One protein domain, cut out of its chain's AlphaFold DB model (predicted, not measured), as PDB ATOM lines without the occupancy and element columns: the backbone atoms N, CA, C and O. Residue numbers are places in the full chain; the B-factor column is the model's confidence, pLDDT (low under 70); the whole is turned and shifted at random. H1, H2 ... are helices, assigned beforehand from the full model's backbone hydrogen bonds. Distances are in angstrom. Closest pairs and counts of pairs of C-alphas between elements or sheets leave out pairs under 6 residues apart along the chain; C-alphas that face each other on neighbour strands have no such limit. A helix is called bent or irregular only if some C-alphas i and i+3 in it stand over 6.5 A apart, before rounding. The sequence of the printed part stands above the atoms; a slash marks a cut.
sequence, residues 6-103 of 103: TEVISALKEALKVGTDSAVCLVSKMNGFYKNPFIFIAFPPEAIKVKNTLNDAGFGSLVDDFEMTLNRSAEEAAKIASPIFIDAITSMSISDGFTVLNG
ATOM      1  N   THR A   6     -26.328 -30.917  29.063       88.25
ATOM      2  CA  THR A   6     -25.065 -30.847  29.805       88.25
ATOM      3  C   THR A   6     -24.394 -32.212  29.927       88.25
ATOM      4  O   THR A   6     -23.207 -32.318  29.640       88.25
ATOM      5  N   GLU A   7     -25.133 -33.265  30.289       90.88
ATOM      6  CA  GLU A   7     -24.577 -34.623  30.388       90.88
ATOM      7  C   GLU A   7     -24.070 -35.135  29.034       90.88
ATOM      8  O   GLU A   7     -23.000 -35.739  28.973       90.88
ATOM      9  N   VAL A   8     -24.794 -34.847  27.945       91.31
ATOM     10  CA  VAL A   8     -24.371 -35.208  26.581       91.31
ATOM     11  C   VAL A   8     -23.051 -34.525  26.220       91.31
ATOM     12  O   VAL A   8     -22.123 -35.190  25.765       91.31
ATOM     13  N   ILE A   9     -22.929 -33.216  26.462       91.38
ATOM     14  CA  ILE A   9     -21.695 -32.482  26.153       91.38
ATOM     15  C   ILE A   9     -20.536 -32.910  27.056       91.38
ATOM     16  O   ILE A   9     -19.413 -33.048  26.575       91.38
ATOM     17  N   SER A  10     -20.777 -33.163  28.343       91.88
ATOM     18  CA  SER A  10     -19.743 -33.679  29.247       91.88
ATOM     19  C   SER A  10     -19.221 -35.044  28.793       91.88
ATOM     20  O   SER A  10     -18.008 -35.252  28.783       91.88
ATOM     21  N   ALA A  11     -20.105 -35.948  28.361       92.81
ATOM     22  CA  ALA A  11     -19.706 -37.244  27.819       92.81
ATOM     23  C   ALA A  11     -18.915 -37.105  26.507       92.81
ATOM     24  O   ALA A  11     -17.905 -37.783  26.330       92.81
ATOM     25  N   LEU A  12     -19.325 -36.191  25.617       94.12
ATOM     26  CA  LEU A  12     -18.589 -35.893  24.385       94.12
ATOM     27  C   LEU A  12     -17.181 -35.362  24.683       94.12
ATOM     28  O   LEU A  12     -16.213 -35.846  24.104       94.12
ATOM     29  N   LYS A  13     -17.050 -34.399  25.604       93.88
ATOM     30  CA  LYS A  13     -15.748 -33.854  26.015       93.88
ATOM     31  C   LYS A  13     -14.826 -34.935  26.567       93.88
ATOM     32  O   LYS A  13     -13.662 -34.984  26.187       93.88
ATOM     33  N   GLU A  14     -15.338 -35.811  27.429       94.06
ATOM     34  CA  GLU A  14     -14.527 -36.901  27.975       94.06
ATOM     35  C   GLU A  14     -14.118 -37.896  26.881       94.06
ATOM     36  O   GLU A  14     -12.954 -38.288  26.820       94.06
ATOM     37  N   ALA A  15     -15.024 -38.243  25.962       94.56
ATOM     38  CA  ALA A  15     -14.701 -39.104  24.825       94.56
ATOM     39  C   ALA A  15     -13.616 -38.490  23.924       94.56
ATOM     40  O   ALA A  15     -12.673 -39.183  23.539       94.56
ATOM     41  N   LEU A  16     -13.706 -37.188  23.630       94.31
ATOM     42  CA  LEU A  16     -12.696 -36.463  22.856       94.31
ATOM     43  C   LEU A  16     -11.352 -36.420  23.579       94.31
ATOM     44  O   LEU A  16     -10.320 -36.640  22.948       94.31
ATOM     45  N   LYS A  17     -11.353 -36.179  24.894       94.00
ATOM     46  CA  LYS A  17     -10.138 -36.181  25.715       94.00
ATOM     47  C   LYS A  17      -9.460 -37.549  25.679       94.00
ATOM     48  O   LYS A  17      -8.298 -37.637  25.302       94.00
ATOM     49  N   VAL A  18     -10.198 -38.623  25.963       94.50
ATOM     50  CA  VAL A  18      -9.666 -39.996  25.934       94.50
ATOM     51  C   VAL A  18      -9.172 -40.383  24.539       94.50
ATOM     52  O   VAL A  18      -8.102 -40.980  24.409       94.50
ATOM     53  N   GLY A  19      -9.926 -40.046  23.489       93.62
ATOM     54  CA  GLY A  19      -9.547 -40.331  22.105       93.62
ATOM     55  C   GLY A  19      -8.271 -39.599  21.694       93.62
ATOM     56  O   GLY A  19      -7.360 -40.210  21.135       93.62
ATOM     57  N   THR A  20      -8.175 -38.317  22.042       93.25
ATOM     58  CA  THR A  20      -6.989 -37.490  21.803       93.25
ATOM     59  C   THR A  20      -5.782 -38.028  22.559       93.25
ATOM     60  O   THR A  20      -4.739 -38.248  21.948       93.25
ATOM     61  N   ASP A  21      -5.911 -38.298  23.859       92.12
ATOM     62  CA  ASP A  21      -4.812 -38.826  24.671       92.12
ATOM     63  C   ASP A  21      -4.327 -40.178  24.149       92.12
ATOM     64  O   ASP A  21      -3.123 -40.426  24.069       92.12
ATOM     65  N   SER A  22      -5.253 -41.037  23.718       93.44
ATOM     66  CA  SER A  22      -4.922 -42.324  23.107       93.44
ATOM     67  C   SER A  22      -4.161 -42.144  21.793       93.44
ATOM     68  O   SER A  22      -3.140 -42.803  21.582       93.44
ATOM     69  N   ALA A  23      -4.621 -41.237  20.925       92.81
ATOM     70  CA  ALA A  23      -3.972 -40.941  19.653       92.81
ATOM     71  C   ALA A  23      -2.569 -40.358  19.862       92.81
ATOM     72  O   ALA A  23      -1.601 -40.875  19.304       92.81
ATOM     73  N   VAL A  24      -2.434 -39.346  20.724       93.69
ATOM     74  CA  VAL A  24      -1.145 -38.731  21.060       93.69
ATOM     75  C   VAL A  24      -0.197 -39.762  21.669       93.69
ATOM     76  O   VAL A  24       0.947 -39.874  21.229       93.69
ATOM     77  N   CYS A  25      -0.653 -40.573  22.625       92.44
ATOM     78  CA  CYS A  25       0.153 -41.633  23.236       92.44
ATOM     79  C   CYS A  25       0.608 -42.686  22.215       92.44
ATOM     80  O   CYS A  25       1.706 -43.229  22.329       92.44
ATOM     81  N   LEU A  26      -0.210 -42.986  21.203       94.25
ATOM     82  CA  LEU A  26       0.163 -43.918  20.143       94.25
ATOM     83  C   LEU A  26       1.280 -43.349  19.260       94.25
ATOM     84  O   LEU A  26       2.286 -44.024  19.045       94.25
ATOM     85  N   VAL A  27       1.108 -42.125  18.762       95.31
ATOM     86  CA  VAL A  27       1.997 -41.560  17.733       95.31
ATOM     87  C   VAL A  27       3.255 -40.907  18.310       95.31
ATOM     88  O   VAL A  27       4.244 -40.769  17.605       95.31
ATOM     89  N   SER A  28       3.259 -40.554  19.597       95.69
ATOM     90  CA  SER A  28       4.429 -39.985  20.287       95.69
ATOM     91  C   SER A  28       5.477 -41.010  20.730       95.69
ATOM     92  O   SER A  28       6.572 -40.650  21.174       95.69
ATOM     93  N   LYS A  29       5.146 -42.303  20.662       96.31
ATOM     94  CA  LYS A  29       6.081 -43.384  20.983       96.31
ATOM     95  C   LYS A  29       7.182 -43.465  19.937       96.31
ATOM     96  O   LYS A  29       7.001 -43.086  18.785       96.31
ATOM     97  N   MET A  30       8.297 -44.075  20.328       96.62
ATOM     98  CA  MET A  30       9.341 -44.445  19.381       96.62
ATOM     99  C   MET A  30       8.742 -45.290  18.247       96.62
ATOM    100  O   MET A  30       8.253 -46.395  18.476       96.62
ATOM    101  N   ASN A  31       8.863 -44.787  17.020       96.81
ATOM    102  CA  ASN A  31       8.347 -45.340  15.767       96.81
ATOM    103  C   ASN A  31       6.845 -45.117  15.547       96.81
ATOM    104  O   ASN A  31       6.280 -45.729  14.640       96.81
ATOM    105  N   GLY A  32       6.217 -44.248  16.339       97.00
ATOM    106  CA  GLY A  32       4.830 -43.837  16.169       97.00
ATOM    107  C   GLY A  32       4.585 -43.121  14.841       97.00
ATOM    108  O   GLY A  32       3.513 -43.304  14.270       97.00
ATOM    109  N   PHE A  33       5.596 -42.420  14.309       97.81
ATOM    110  CA  PHE A  33       5.608 -41.901  12.936       97.81
ATOM    111  C   PHE A  33       6.497 -42.749  12.025       97.81
ATOM    112  O   PHE A  33       6.028 -43.267  11.016       97.81
ATOM    113  N   TYR A  34       7.765 -42.963  12.399       97.50
ATOM    114  CA  TYR A  34       8.772 -43.504  11.472       97.50
ATOM    115  C   TYR A  34       8.450 -44.905  10.915       97.50
ATOM    116  O   TYR A  34       8.824 -45.217   9.791       97.50
ATOM    117  N   LYS A  35       7.748 -45.762  11.672       96.94
ATOM    118  CA  LYS A  35       7.316 -47.095  11.192       96.94
ATOM    119  C   LYS A  35       5.812 -47.196  10.953       96.94
ATOM    120  O   LYS A  35       5.301 -48.300  10.773       96.94
ATOM    121  N   ASN A  36       5.095 -46.077  10.976       96.56
ATOM    122  CA  ASN A  36       3.658 -46.059  10.765       96.56
ATOM    123  C   ASN A  36       3.346 -45.607   9.331       96.56
ATOM    124  O   ASN A  36       3.429 -44.415   9.046       96.56
ATOM    125  N   PRO A  37       2.936 -46.513   8.426       95.56
ATOM    126  CA  PRO A  37       2.735 -46.170   7.019       95.56
ATOM    127  C   PRO A  37       1.598 -45.166   6.788       95.56
ATOM    128  O   PRO A  37       1.545 -44.552   5.730       95.56
ATOM    129  N   PHE A  38       0.689 -44.987   7.754       95.31
ATOM    130  CA  PHE A  38      -0.437 -44.061   7.622       95.31
ATOM    131  C   PHE A  38      -0.061 -42.604   7.880       95.31
ATOM    132  O   PHE A  38      -0.732 -41.709   7.375       95.31
ATOM    133  N   ILE A  39       0.973 -42.366   8.688       96.19
ATOM    134  CA  ILE A  39       1.353 -41.016   9.132       96.19
ATOM    135  C   ILE A  39       2.853 -40.743   9.001       96.19
ATOM    136  O   ILE A  39       3.326 -39.719   9.481       96.19
ATOM    137  N   PHE A  40       3.602 -41.638   8.351       97.31
ATOM    138  CA  PHE A  40       5.003 -41.426   8.014       97.31
ATOM    139  C   PHE A  40       5.174 -40.114   7.244       97.31
ATOM    140  O   PHE A  40       4.504 -39.873   6.237       97.31
ATOM    141  N   ILE A  41       6.107 -39.280   7.694       96.88
ATOM    142  CA  ILE A  41       6.452 -38.041   7.009       96.88
ATOM    143  C   ILE A  41       7.457 -38.368   5.913       96.88
ATOM    144  O   ILE A  41       8.626 -38.652   6.180       96.88
ATOM    145  N   ALA A  42       6.975 -38.322   4.674       93.88
ATOM    146  CA  ALA A  42       7.804 -38.462   3.491       93.88
ATOM    147  C   ALA A  42       8.710 -37.239   3.281       93.88
ATOM    148  O   ALA A  42       8.456 -36.148   3.794       93.88
ATOM    149  N   PHE A  43       9.755 -37.428   2.476       93.88
ATOM    150  CA  PHE A  43      10.630 -36.337   2.058       93.88
ATOM    151  C   PHE A  43       9.818 -35.192   1.424       93.88
ATOM    152  O   PHE A  43       8.934 -35.472   0.606       93.88
ATOM    153  N   PRO A  44      10.126 -33.920   1.736       92.50
ATOM    154  CA  PRO A  44       9.420 -32.792   1.141       92.50
ATOM    155  C   PRO A  44       9.518 -32.811  -0.395       92.50
ATOM    156  O   PRO A  44      10.622 -33.023  -0.916       92.50
ATOM    157  N   PRO A  45       8.415 -32.586  -1.139       95.00
ATOM    158  CA  PRO A  45       8.410 -32.609  -2.605       95.00
ATOM    159  C   PRO A  45       9.475 -31.703  -3.238       95.00
ATOM    160  O   PRO A  45      10.136 -32.078  -4.206       95.00
ATOM    161  N   GLU A  46       9.692 -30.527  -2.655       94.38
ATOM    162  CA  GLU A  46      10.694 -29.545  -3.063       94.38
ATOM    163  C   GLU A  46      12.141 -30.026  -2.862       94.38
ATOM    164  O   GLU A  46      13.051 -29.575  -3.559       94.38
ATOM    165  N   ALA A  47      12.364 -30.974  -1.949       94.12
ATOM    166  CA  ALA A  47      13.680 -31.493  -1.591       94.12
ATOM    167  C   ALA A  47      14.027 -32.817  -2.299       94.12
ATOM    168  O   ALA A  47      15.144 -33.320  -2.152       94.12
ATOM    169  N   ILE A  48      13.127 -33.366  -3.124       95.81
ATOM    170  CA  ILE A  48      13.340 -34.639  -3.838       95.81
ATOM    171  C   ILE A  48      14.586 -34.601  -4.731       95.81
ATOM    172  O   ILE A  48      15.345 -35.569  -4.779       95.81
ATOM    173  N   LYS A  49      14.858 -33.475  -5.405       96.50
ATOM    174  CA  LYS A  49      16.067 -33.340  -6.236       96.50
ATOM    175  C   LYS A  49      17.348 -33.473  -5.407       96.50
ATOM    176  O   LYS A  49      18.302 -34.107  -5.856       96.50
ATOM    177  N   VAL A  50      17.360 -32.889  -4.208       95.38
ATOM    178  CA  VAL A  50      18.492 -32.969  -3.275       95.38
ATOM    179  C   VAL A  50      18.659 -34.401  -2.780       95.38
ATOM    180  O   VAL A  50      19.759 -34.936  -2.873       95.38
ATOM    181  N   LYS A  51      17.562 -35.049  -2.361       95.69
ATOM    182  CA  LYS A  51      17.544 -36.470  -1.980       95.69
ATOM    183  C   LYS A  51      18.169 -37.357  -3.058       95.69
ATOM    184  O   LYS A  51      19.088 -38.113  -2.765       95.69
ATOM    185  N   ASN A  52      17.708 -37.235  -4.303       97.06
ATOM    186  CA  ASN A  52      18.202 -38.064  -5.405       97.06
ATOM    187  C   ASN A  52      19.687 -37.810  -5.681       97.06
ATOM    188  O   ASN A  52      20.453 -38.754  -5.796       97.06
ATOM    189  N   THR A  53      20.110 -36.542  -5.687       97.44
ATOM    190  CA  THR A  53      21.522 -36.184  -5.902       97.44
ATOM    191  C   THR A  53      22.425 -36.773  -4.816       97.44
ATOM    192  O   THR A  53      23.497 -37.289  -5.119       97.44
ATOM    193  N   LEU A  54      22.000 -36.711  -3.549       97.06
ATOM    194  CA  LEU A  54      22.747 -37.293  -2.432       97.06
ATOM    195  C   LEU A  54      22.806 -38.820  -2.530       97.06
ATOM    196  O   LEU A  54      23.874 -39.390  -2.321       97.06
ATOM    197  N   ASN A  55      21.704 -39.472  -2.905       96.62
ATOM    198  CA  ASN A  55      21.677 -40.914  -3.146       96.62
ATOM    199  C   ASN A  55      22.635 -41.327  -4.269       96.62
ATOM    200  O   ASN A  55      23.460 -42.217  -4.064       96.62
ATOM    201  N   ASP A  56      22.579 -40.648  -5.416       97.62
ATOM    202  CA  ASP A  56      23.432 -40.930  -6.577       97.62
ATOM    203  C   ASP A  56      24.920 -40.703  -6.263       97.62
ATOM    204  O   ASP A  56      25.790 -41.404  -6.780       97.62
ATOM    205  N   ALA A  57      25.219 -39.753  -5.373       97.62
ATOM    206  CA  ALA A  57      26.565 -39.477  -4.879       97.62
ATOM    207  C   ALA A  57      27.039 -40.442  -3.768       97.62
ATOM    208  O   ALA A  57      28.153 -40.288  -3.267       97.62
ATOM    209  N   GLY A  58      26.228 -41.433  -3.379       97.25
ATOM    210  CA  GLY A  58      26.574 -42.442  -2.372       97.25
ATOM    211  C   GLY A  58      26.286 -42.042  -0.919       97.25
ATOM    212  O   GLY A  58      26.675 -42.763  -0.003       97.25
ATOM    213  N   PHE A  59      25.579 -40.934  -0.683       97.56
ATOM    214  CA  PHE A  59      25.200 -40.440   0.649       97.56
ATOM    215  C   PHE A  59      23.814 -40.926   1.105       97.56
ATOM    216  O   PHE A  59      23.116 -40.216   1.829       97.56
ATOM    217  N   GLY A  60      23.405 -42.135   0.708       96.38
ATOM    218  CA  GLY A  60      22.089 -42.683   1.059       96.38
ATOM    219  C   GLY A  60      21.833 -42.760   2.566       96.38
ATOM    220  O   GLY A  60      20.753 -42.407   3.021       96.38
ATOM    221  N   SER A  61      22.856 -43.074   3.367       97.00
ATOM    222  CA  SER A  61      22.718 -43.093   4.830       97.00
ATOM    223  C   SER A  61      22.343 -41.727   5.415       97.00
ATOM    224  O   SER A  61      21.584 -41.662   6.371       97.00
ATOM    225  N   LEU A  62      22.831 -40.625   4.829       96.19
ATOM    226  CA  LEU A  62      22.486 -39.273   5.280       96.19
ATOM    227  C   LEU A  62      21.028 -38.925   4.948       96.19
ATOM    228  O   LEU A  62      20.371 -38.212   5.705       96.19
ATOM    229  N   VAL A  63      20.525 -39.428   3.819       96.56
ATOM    230  CA  VAL A  63      19.116 -39.293   3.432       96.56
ATOM    231  C   VAL A  63      18.228 -40.065   4.410       96.56
ATOM    232  O   VAL A  63      17.260 -39.495   4.916       96.56
ATOM    233  N   ASP A  64      18.589 -41.309   4.724       95.56
ATOM    234  CA  ASP A  64      17.855 -42.155   5.672       95.56
ATOM    235  C   ASP A  64      17.850 -41.544   7.087       95.56
ATOM    236  O   ASP A  64      16.807 -41.478   7.746       95.56
ATOM    237  N   ASP A  65      18.992 -41.018   7.544       96.88
ATOM    238  CA  ASP A  65      19.115 -40.340   8.838       96.88
ATOM    239  C   ASP A  65      18.250 -39.077   8.910       96.88
ATOM    240  O   ASP A  65      17.641 -38.790   9.949       96.88
ATOM    241  N   PHE A  66      18.154 -38.324   7.810       96.00
ATOM    242  CA  PHE A  66      17.260 -37.174   7.724       96.00
ATOM    243  C   PHE A  66      15.789 -37.597   7.809       96.00
ATOM    244  O   PHE A  66      15.043 -37.021   8.602       96.00
ATOM    245  N   GLU A  67      15.367 -38.615   7.049       96.00
ATOM    246  CA  GLU A  67      13.996 -39.145   7.102       96.00
ATOM    247  C   GLU A  67      13.633 -39.620   8.509       96.00
ATOM    248  O   GLU A  67      12.566 -39.286   9.037       96.00
ATOM    249  N   MET A  68      14.547 -40.350   9.151       97.38
ATOM    250  CA  MET A  68      14.381 -40.778  10.530       97.38
ATOM    251  C   MET A  68      14.256 -39.574  11.462       97.38
ATOM    252  O   MET A  68      13.302 -39.509  12.235       97.38
ATOM    253  N   THR A  69      15.158 -38.595  11.378       97.44
ATOM    254  CA  THR A  69      15.150 -37.402  12.241       97.44
ATOM    255  C   THR A  69      13.878 -36.572  12.074       97.44
ATOM    256  O   THR A  69      13.312 -36.101  13.064       97.44
ATOM    257  N   LEU A  70      13.382 -36.433  10.845       97.31
ATOM    258  CA  LEU A  70      12.134 -35.737  10.546       97.31
ATOM    259  C   LEU A  70      10.941 -36.422  11.228       97.31
ATOM    260  O   LEU A  70      10.158 -35.776  11.923       97.31
ATOM    261  N   ASN A  71      10.845 -37.746  11.105       98.19
ATOM    262  CA  ASN A  71       9.784 -38.516  11.750       98.19
ATOM    263  C   ASN A  71       9.925 -38.549  13.281       98.19
ATOM    264  O   ASN A  71       8.925 -38.442  13.986       98.19
ATOM    265  N   ARG A  72      11.148 -38.624  13.822       97.94
ATOM    266  CA  ARG A  72      11.396 -38.493  15.271       97.94
ATOM    267  C   ARG A  72      10.948 -37.138  15.795       97.94
ATOM    268  O   ARG A  72      10.356 -37.061  16.863       97.94
ATOM    269  N   SER A  73      11.185 -36.081  15.026       96.75
ATOM    270  CA  SER A  73      10.750 -34.733  15.390       96.75
ATOM    271  C   SER A  73       9.222 -34.642  15.475       96.75
ATOM    272  O   SER A  73       8.702 -33.985  16.372       96.75
ATOM    273  N   ALA A  74       8.493 -35.354  14.611       96.56
ATOM    274  CA  ALA A  74       7.036 -35.462  14.702       96.56
ATOM    275  C   ALA A  74       6.562 -36.267  15.924       96.56
ATOM    276  O   ALA A  74       5.588 -35.879  16.567       96.56
ATOM    277  N   GLU A  75       7.273 -37.336  16.297       97.12
ATOM    278  CA  GLU A  75       7.011 -38.084  17.538       97.12
ATOM    279  C   GLU A  75       7.181 -37.186  18.778       97.12
ATOM    280  O   GLU A  75       6.326 -37.190  19.665       97.12
ATOM    281  N   GLU A  76       8.237 -36.366  18.831       95.75
ATOM    282  CA  GLU A  76       8.437 -35.389  19.913       95.75
ATOM    283  C   GLU A  76       7.370 -34.284  19.899       95.75
ATOM    284  O   GLU A  76       6.818 -33.944  20.947       95.75
ATOM    285  N   ALA A  77       7.019 -33.762  18.721       94.88
ATOM    286  CA  ALA A  77       5.956 -32.771  18.575       94.88
ATOM    287  C   ALA A  77       4.593 -33.316  19.034       94.88
ATOM    288  O   ALA A  77       3.799 -32.598  19.640       94.88
ATOM    289  N   ALA A  78       4.321 -34.603  18.815       93.75
ATOM    290  CA  ALA A  78       3.105 -35.220  19.322       93.75
ATOM    291  C   ALA A  78       3.054 -35.219  20.858       93.75
ATOM    292  O   ALA A  78       1.989 -34.970  21.419       93.75
ATOM    293  N   LYS A  79       4.181 -35.415  21.561       90.31
ATOM    294  CA  LYS A  79       4.212 -35.399  23.042       90.31
ATOM    295  C   LYS A  79       3.728 -34.075  23.618       90.31
ATOM    296  O   LYS A  79       3.015 -34.067  24.617       90.31
ATOM    297  N   ILE A  80       4.102 -32.966  22.986       90.81
ATOM    298  CA  ILE A  80       3.713 -31.626  23.439       90.81
ATOM    299  C   ILE A  80       2.274 -31.257  23.042       90.81
ATOM    300  O   ILE A  80       1.738 -30.281  23.558       90.81
ATOM    301  N   ALA A  81       1.627 -32.034  22.166       90.62
ATOM    302  CA  ALA A  81       0.291 -31.731  21.659       90.62
ATOM    303  C   ALA A  81      -0.851 -32.119  22.620       90.62
ATOM    304  O   ALA A  81      -1.896 -31.475  22.594       90.62
ATOM    305  N   SER A  82      -0.670 -33.132  23.482       86.12
ATOM    306  CA  SER A  82      -1.713 -33.581  24.434       86.12
ATOM    307  C   SER A  82      -2.300 -32.440  25.285       86.12
ATOM    308  O   SER A  82      -3.517 -32.249  25.216       86.12
ATOM    309  N   PRO A  83      -1.507 -31.617  26.008       89.81
ATOM    310  CA  PRO A  83      -2.075 -30.526  26.806       89.81
ATOM    311  C   PRO A  83      -2.828 -29.496  25.952       89.81
ATOM    312  O   PRO A  83      -3.898 -29.052  26.349       89.81
ATOM    313  N   ILE A  84      -2.343 -29.190  24.743       92.31
ATOM    314  CA  ILE A  84      -2.987 -28.229  23.831       92.31
ATOM    315  C   ILE A  84      -4.400 -28.696  23.457       92.31
ATOM    316  O   ILE A  84      -5.353 -27.915  23.481       92.31
ATOM    317  N   PHE A  85      -4.551 -29.979  23.125       91.12
ATOM    318  CA  PHE A  85      -5.853 -30.531  22.774       91.12
ATOM    319  C   PHE A  85      -6.778 -30.673  23.986       91.12
ATOM    320  O   PHE A  85      -7.965 -30.368  23.868       91.12
ATOM    321  N   ILE A  86      -6.268 -31.094  25.149       90.69
ATOM    322  CA  ILE A  86      -7.067 -31.164  26.384       90.69
ATOM    323  C   ILE A  86      -7.616 -29.778  26.738       90.69
ATOM    324  O   ILE A  86      -8.809 -29.644  27.031       90.69
ATOM    325  N   ASP A  87      -6.785 -28.741  26.667       93.06
ATOM    326  CA  ASP A  87      -7.189 -27.365  26.959       93.06
ATOM    327  C   ASP A  87      -8.275 -26.885  25.985       93.06
ATOM    328  O   ASP A  87      -9.279 -26.299  26.400       93.06
ATOM    329  N   ALA A  88      -8.142 -27.203  24.694       93.25
ATOM    330  CA  ALA A  88      -9.156 -26.887  23.690       93.25
ATOM    331  C   ALA A  88     -10.491 -27.611  23.960       93.25
ATOM    332  O   ALA A  88     -11.553 -26.985  23.947       93.25
ATOM    333  N   ILE A  89     -10.451 -28.916  24.255       92.94
ATOM    334  CA  ILE A  89     -11.643 -29.743  24.519       92.94
ATOM    335  C   ILE A  89     -12.372 -29.269  25.779       92.94
ATOM    336  O   ILE A  89     -13.604 -29.152  25.801       92.94
ATOM    337  N   THR A  90     -11.623 -28.985  26.844       90.06
ATOM    338  CA  THR A  90     -12.199 -28.527  28.113       90.06
ATOM    339  C   THR A  90     -12.827 -27.141  27.972       90.06
ATOM    340  O   THR A  90     -13.915 -26.924  28.517       90.06
ATOM    341  N   SER A  91     -12.233 -26.271  27.150       93.56
ATOM    342  CA  SER A  91     -12.708 -24.909  26.874       93.56
ATOM    343  C   SER A  91     -13.908 -24.816  25.919       93.56
ATOM    344  O   SER A  91     -14.499 -23.743  25.818       93.56
ATOM    345  N   MET A  92     -14.318 -25.901  25.243       92.75
ATOM    346  CA  MET A  92     -15.479 -25.866  24.335       92.75
ATOM    347  C   MET A  92     -16.766 -25.436  25.056       92.75
ATOM    348  O   MET A  92     -17.069 -25.908  26.157       92.75
ATOM    349  N   SER A  93     -17.585 -24.603  24.418       92.62
ATOM    350  CA  SER A  93     -18.925 -24.296  24.918       92.62
ATOM    351  C   SER A  93     -19.899 -25.463  24.687       92.62
ATOM    352  O   SER A  93     -19.611 -26.422  23.969       92.62
ATOM    353  N   ILE A  94     -21.093 -25.387  25.289       88.19
ATOM    354  CA  ILE A  94     -22.182 -26.343  25.008       88.19
ATOM    355  C   ILE A  94     -22.553 -26.307  23.521       88.19
ATOM    356  O   ILE A  94     -22.755 -27.358  22.919       88.19
ATOM    357  N   SER A  95     -22.596 -25.111  22.926       90.69
ATOM    358  CA  SER A  95     -22.908 -24.941  21.506       90.69
ATOM    359  C   SER A  95     -21.858 -25.603  20.615       90.69
ATOM    360  O   SER A  95     -22.229 -26.326  19.699       90.69
ATOM    361  N   ASP A  96     -20.567 -25.418  20.914       91.25
ATOM    362  CA  ASP A  96     -19.475 -26.043  20.150       91.25
ATOM    363  C   ASP A  96     -19.562 -27.568  20.215       91.25
ATOM    364  O   ASP A  96     -19.430 -28.252  19.202       91.25
ATOM    365  N   GLY A  97     -19.859 -28.103  21.402       89.12
ATOM    366  CA  GLY A  97     -20.064 -29.533  21.586       89.12
ATOM    367  C   GLY A  97     -21.227 -30.078  20.750       89.12
ATOM    368  O   GLY A  97     -21.104 -31.154  20.174       89.12
ATOM    369  N   PHE A  98     -22.334 -29.338  20.620       91.69
ATOM    370  CA  PHE A  98     -23.437 -29.749  19.745       91.69
ATOM    371  C   PHE A  98     -23.098 -29.643  18.261       91.69
ATOM    372  O   PHE A  98     -23.554 -30.487  17.495       91.69
ATOM    373  N   THR A  99     -22.298 -28.660  17.849       93.50
ATOM    374  CA  THR A  99     -21.783 -28.597  16.476       93.50
ATOM    375  C   THR A  99     -20.955 -29.845  16.172       93.50
ATOM    376  O   THR A  99     -21.253 -30.558  15.226       93.50
ATOM    377  N   VAL A 100     -20.000 -30.198  17.038       89.50
ATOM    378  CA  VAL A 100     -19.186 -31.415  16.871       89.50
ATOM    379  C   VAL A 100     -20.039 -32.690  16.878       89.50
ATOM    380  O   VAL A 100     -19.782 -33.602  16.097       89.50
ATOM    381  N   LEU A 101     -21.055 -32.769  17.744       89.50
ATOM    382  CA  LEU A 101     -21.949 -33.929  17.830       89.50
ATOM    383  C   LEU A 101     -22.768 -34.142  16.550       89.50
ATOM    384  O   LEU A 101     -23.053 -35.284  16.195       89.50
ATOM    385  N   ASN A 102     -23.181 -33.053  15.899       90.69
ATOM    386  CA  ASN A 102     -24.063 -33.094  14.735       90.69
ATOM    387  C   ASN A 102     -23.311 -33.135  13.391       90.69
ATOM    388  O   ASN A 102     -23.945 -33.452  12.383       90.69
ATOM    389  N   GLY A 103     -21.997 -32.879  13.389       80.81
ATOM    390  CA  GLY A 103     -21.151 -32.838  12.187       80.81
ATOM    391  C   GLY A 103     -21.332 -31.560  11.381       80.81
ATOM    392  O   GLY A 103     -21.273 -31.669  10.137       80.81
TER     393      GLY A 103
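AT A GLANCE: This is residues 6 to 103 of the 103 residues of an uncharacterized protein of Flavobacteriales bacterium (UniProt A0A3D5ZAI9). The model is a long, thin rod made of two long helices, H1 and H3, which run opposite ways and overlap over only part of their lengths, so that H1 fills one end and the first arm of H3 reaches to the other. At the far end H2 folds back on H3a as a helical hairpin, and at the near end the short H4 packs steeply on the first residues of H1. The printed part has 98 residues with four named helices in the order H1, H2, H3, H4 and no named strand; the class is all helix. It is only just extended, close to loose, with a radius of gyration of the C-alphas of 19.0 A and spans of 63 by 24 by 19 A.

IN THESE COORDINATES: H1, residues 6 to 27, begins at C-alpha 6 at (-25.065, -30.847, 29.805) and is 31.5 A long from first to last C-alpha. Residues 28 to 44 hold no named element. H2, residues 45 to 56, is 17.6 A long and irregular, with C-alphas 46 and 49 7.3 A apart. H3, residues 60 to 91, begins at C-alpha 60 at (22.089, -42.683, 1.059); by its hydrogen bonds it was assigned as one helix, but it is bent, with C-alphas 80 and 83 6.8 A apart. Its arms are H3a, residues 60 to 80, 31.0 A long, and H3b, residues 83 to 91, 12.0 A long. H4, residues 94 to 102, is 12.4 A long and ends at C-alpha 102 at (-24.063, -33.094, 14.735).

HOW THE PARTS SIT: H1 touches H3b with its residues 13 to 20, at a shallow tilt of 9 degrees, opposite ways; the closest C-alphas are those of Lys 17 and Ile 86, 5.9 A apart. With residues 24 to 27 H1 touches residues 75 to 79 of H3a, at a shallow tilt of 26 degrees, opposite ways; the closest C-alphas, of Val 24 and Ala 78, are 5.8 A apart. H3a and H3b stand at a shallow tilt of 34.6 degrees, only just short of steep. With residues 6 to 13 H1 touches H4, the same way, at a steep tilt of 68 degrees, only just short of about perpendicular; the C-alphas of Ile 9 and Gly 97 come closest, at 5.7 A. H2 and H3a form a helical hairpin: residues 51 to 55 touch residues 60 to 63, opposite ways at a steep tilt of 37 degrees, only just past shallow, with the closest C-alphas, of Lys 51 and Val 63, 6.3 A apart. H1 and H2 are apart, and so are H3b and H4. In H1, H3b and H4 every O i to N i+4 pair is within hydrogen-bond range; in H2 it is 6 of 8 and in H3a 16 of 17.

THE WHOLE: The two C-alphas farthest apart, those of Thr 6 and Ala 57, are 62.8 A apart. The printed part has no cut and ends at residue 103, the chain's last. The link from H1 to H2 is long, with 17 residues; those from H2 to H3 and from H3 to H4 are tight. The mean pLDDT of the printed part is 94.1, and no printed residue is under 70.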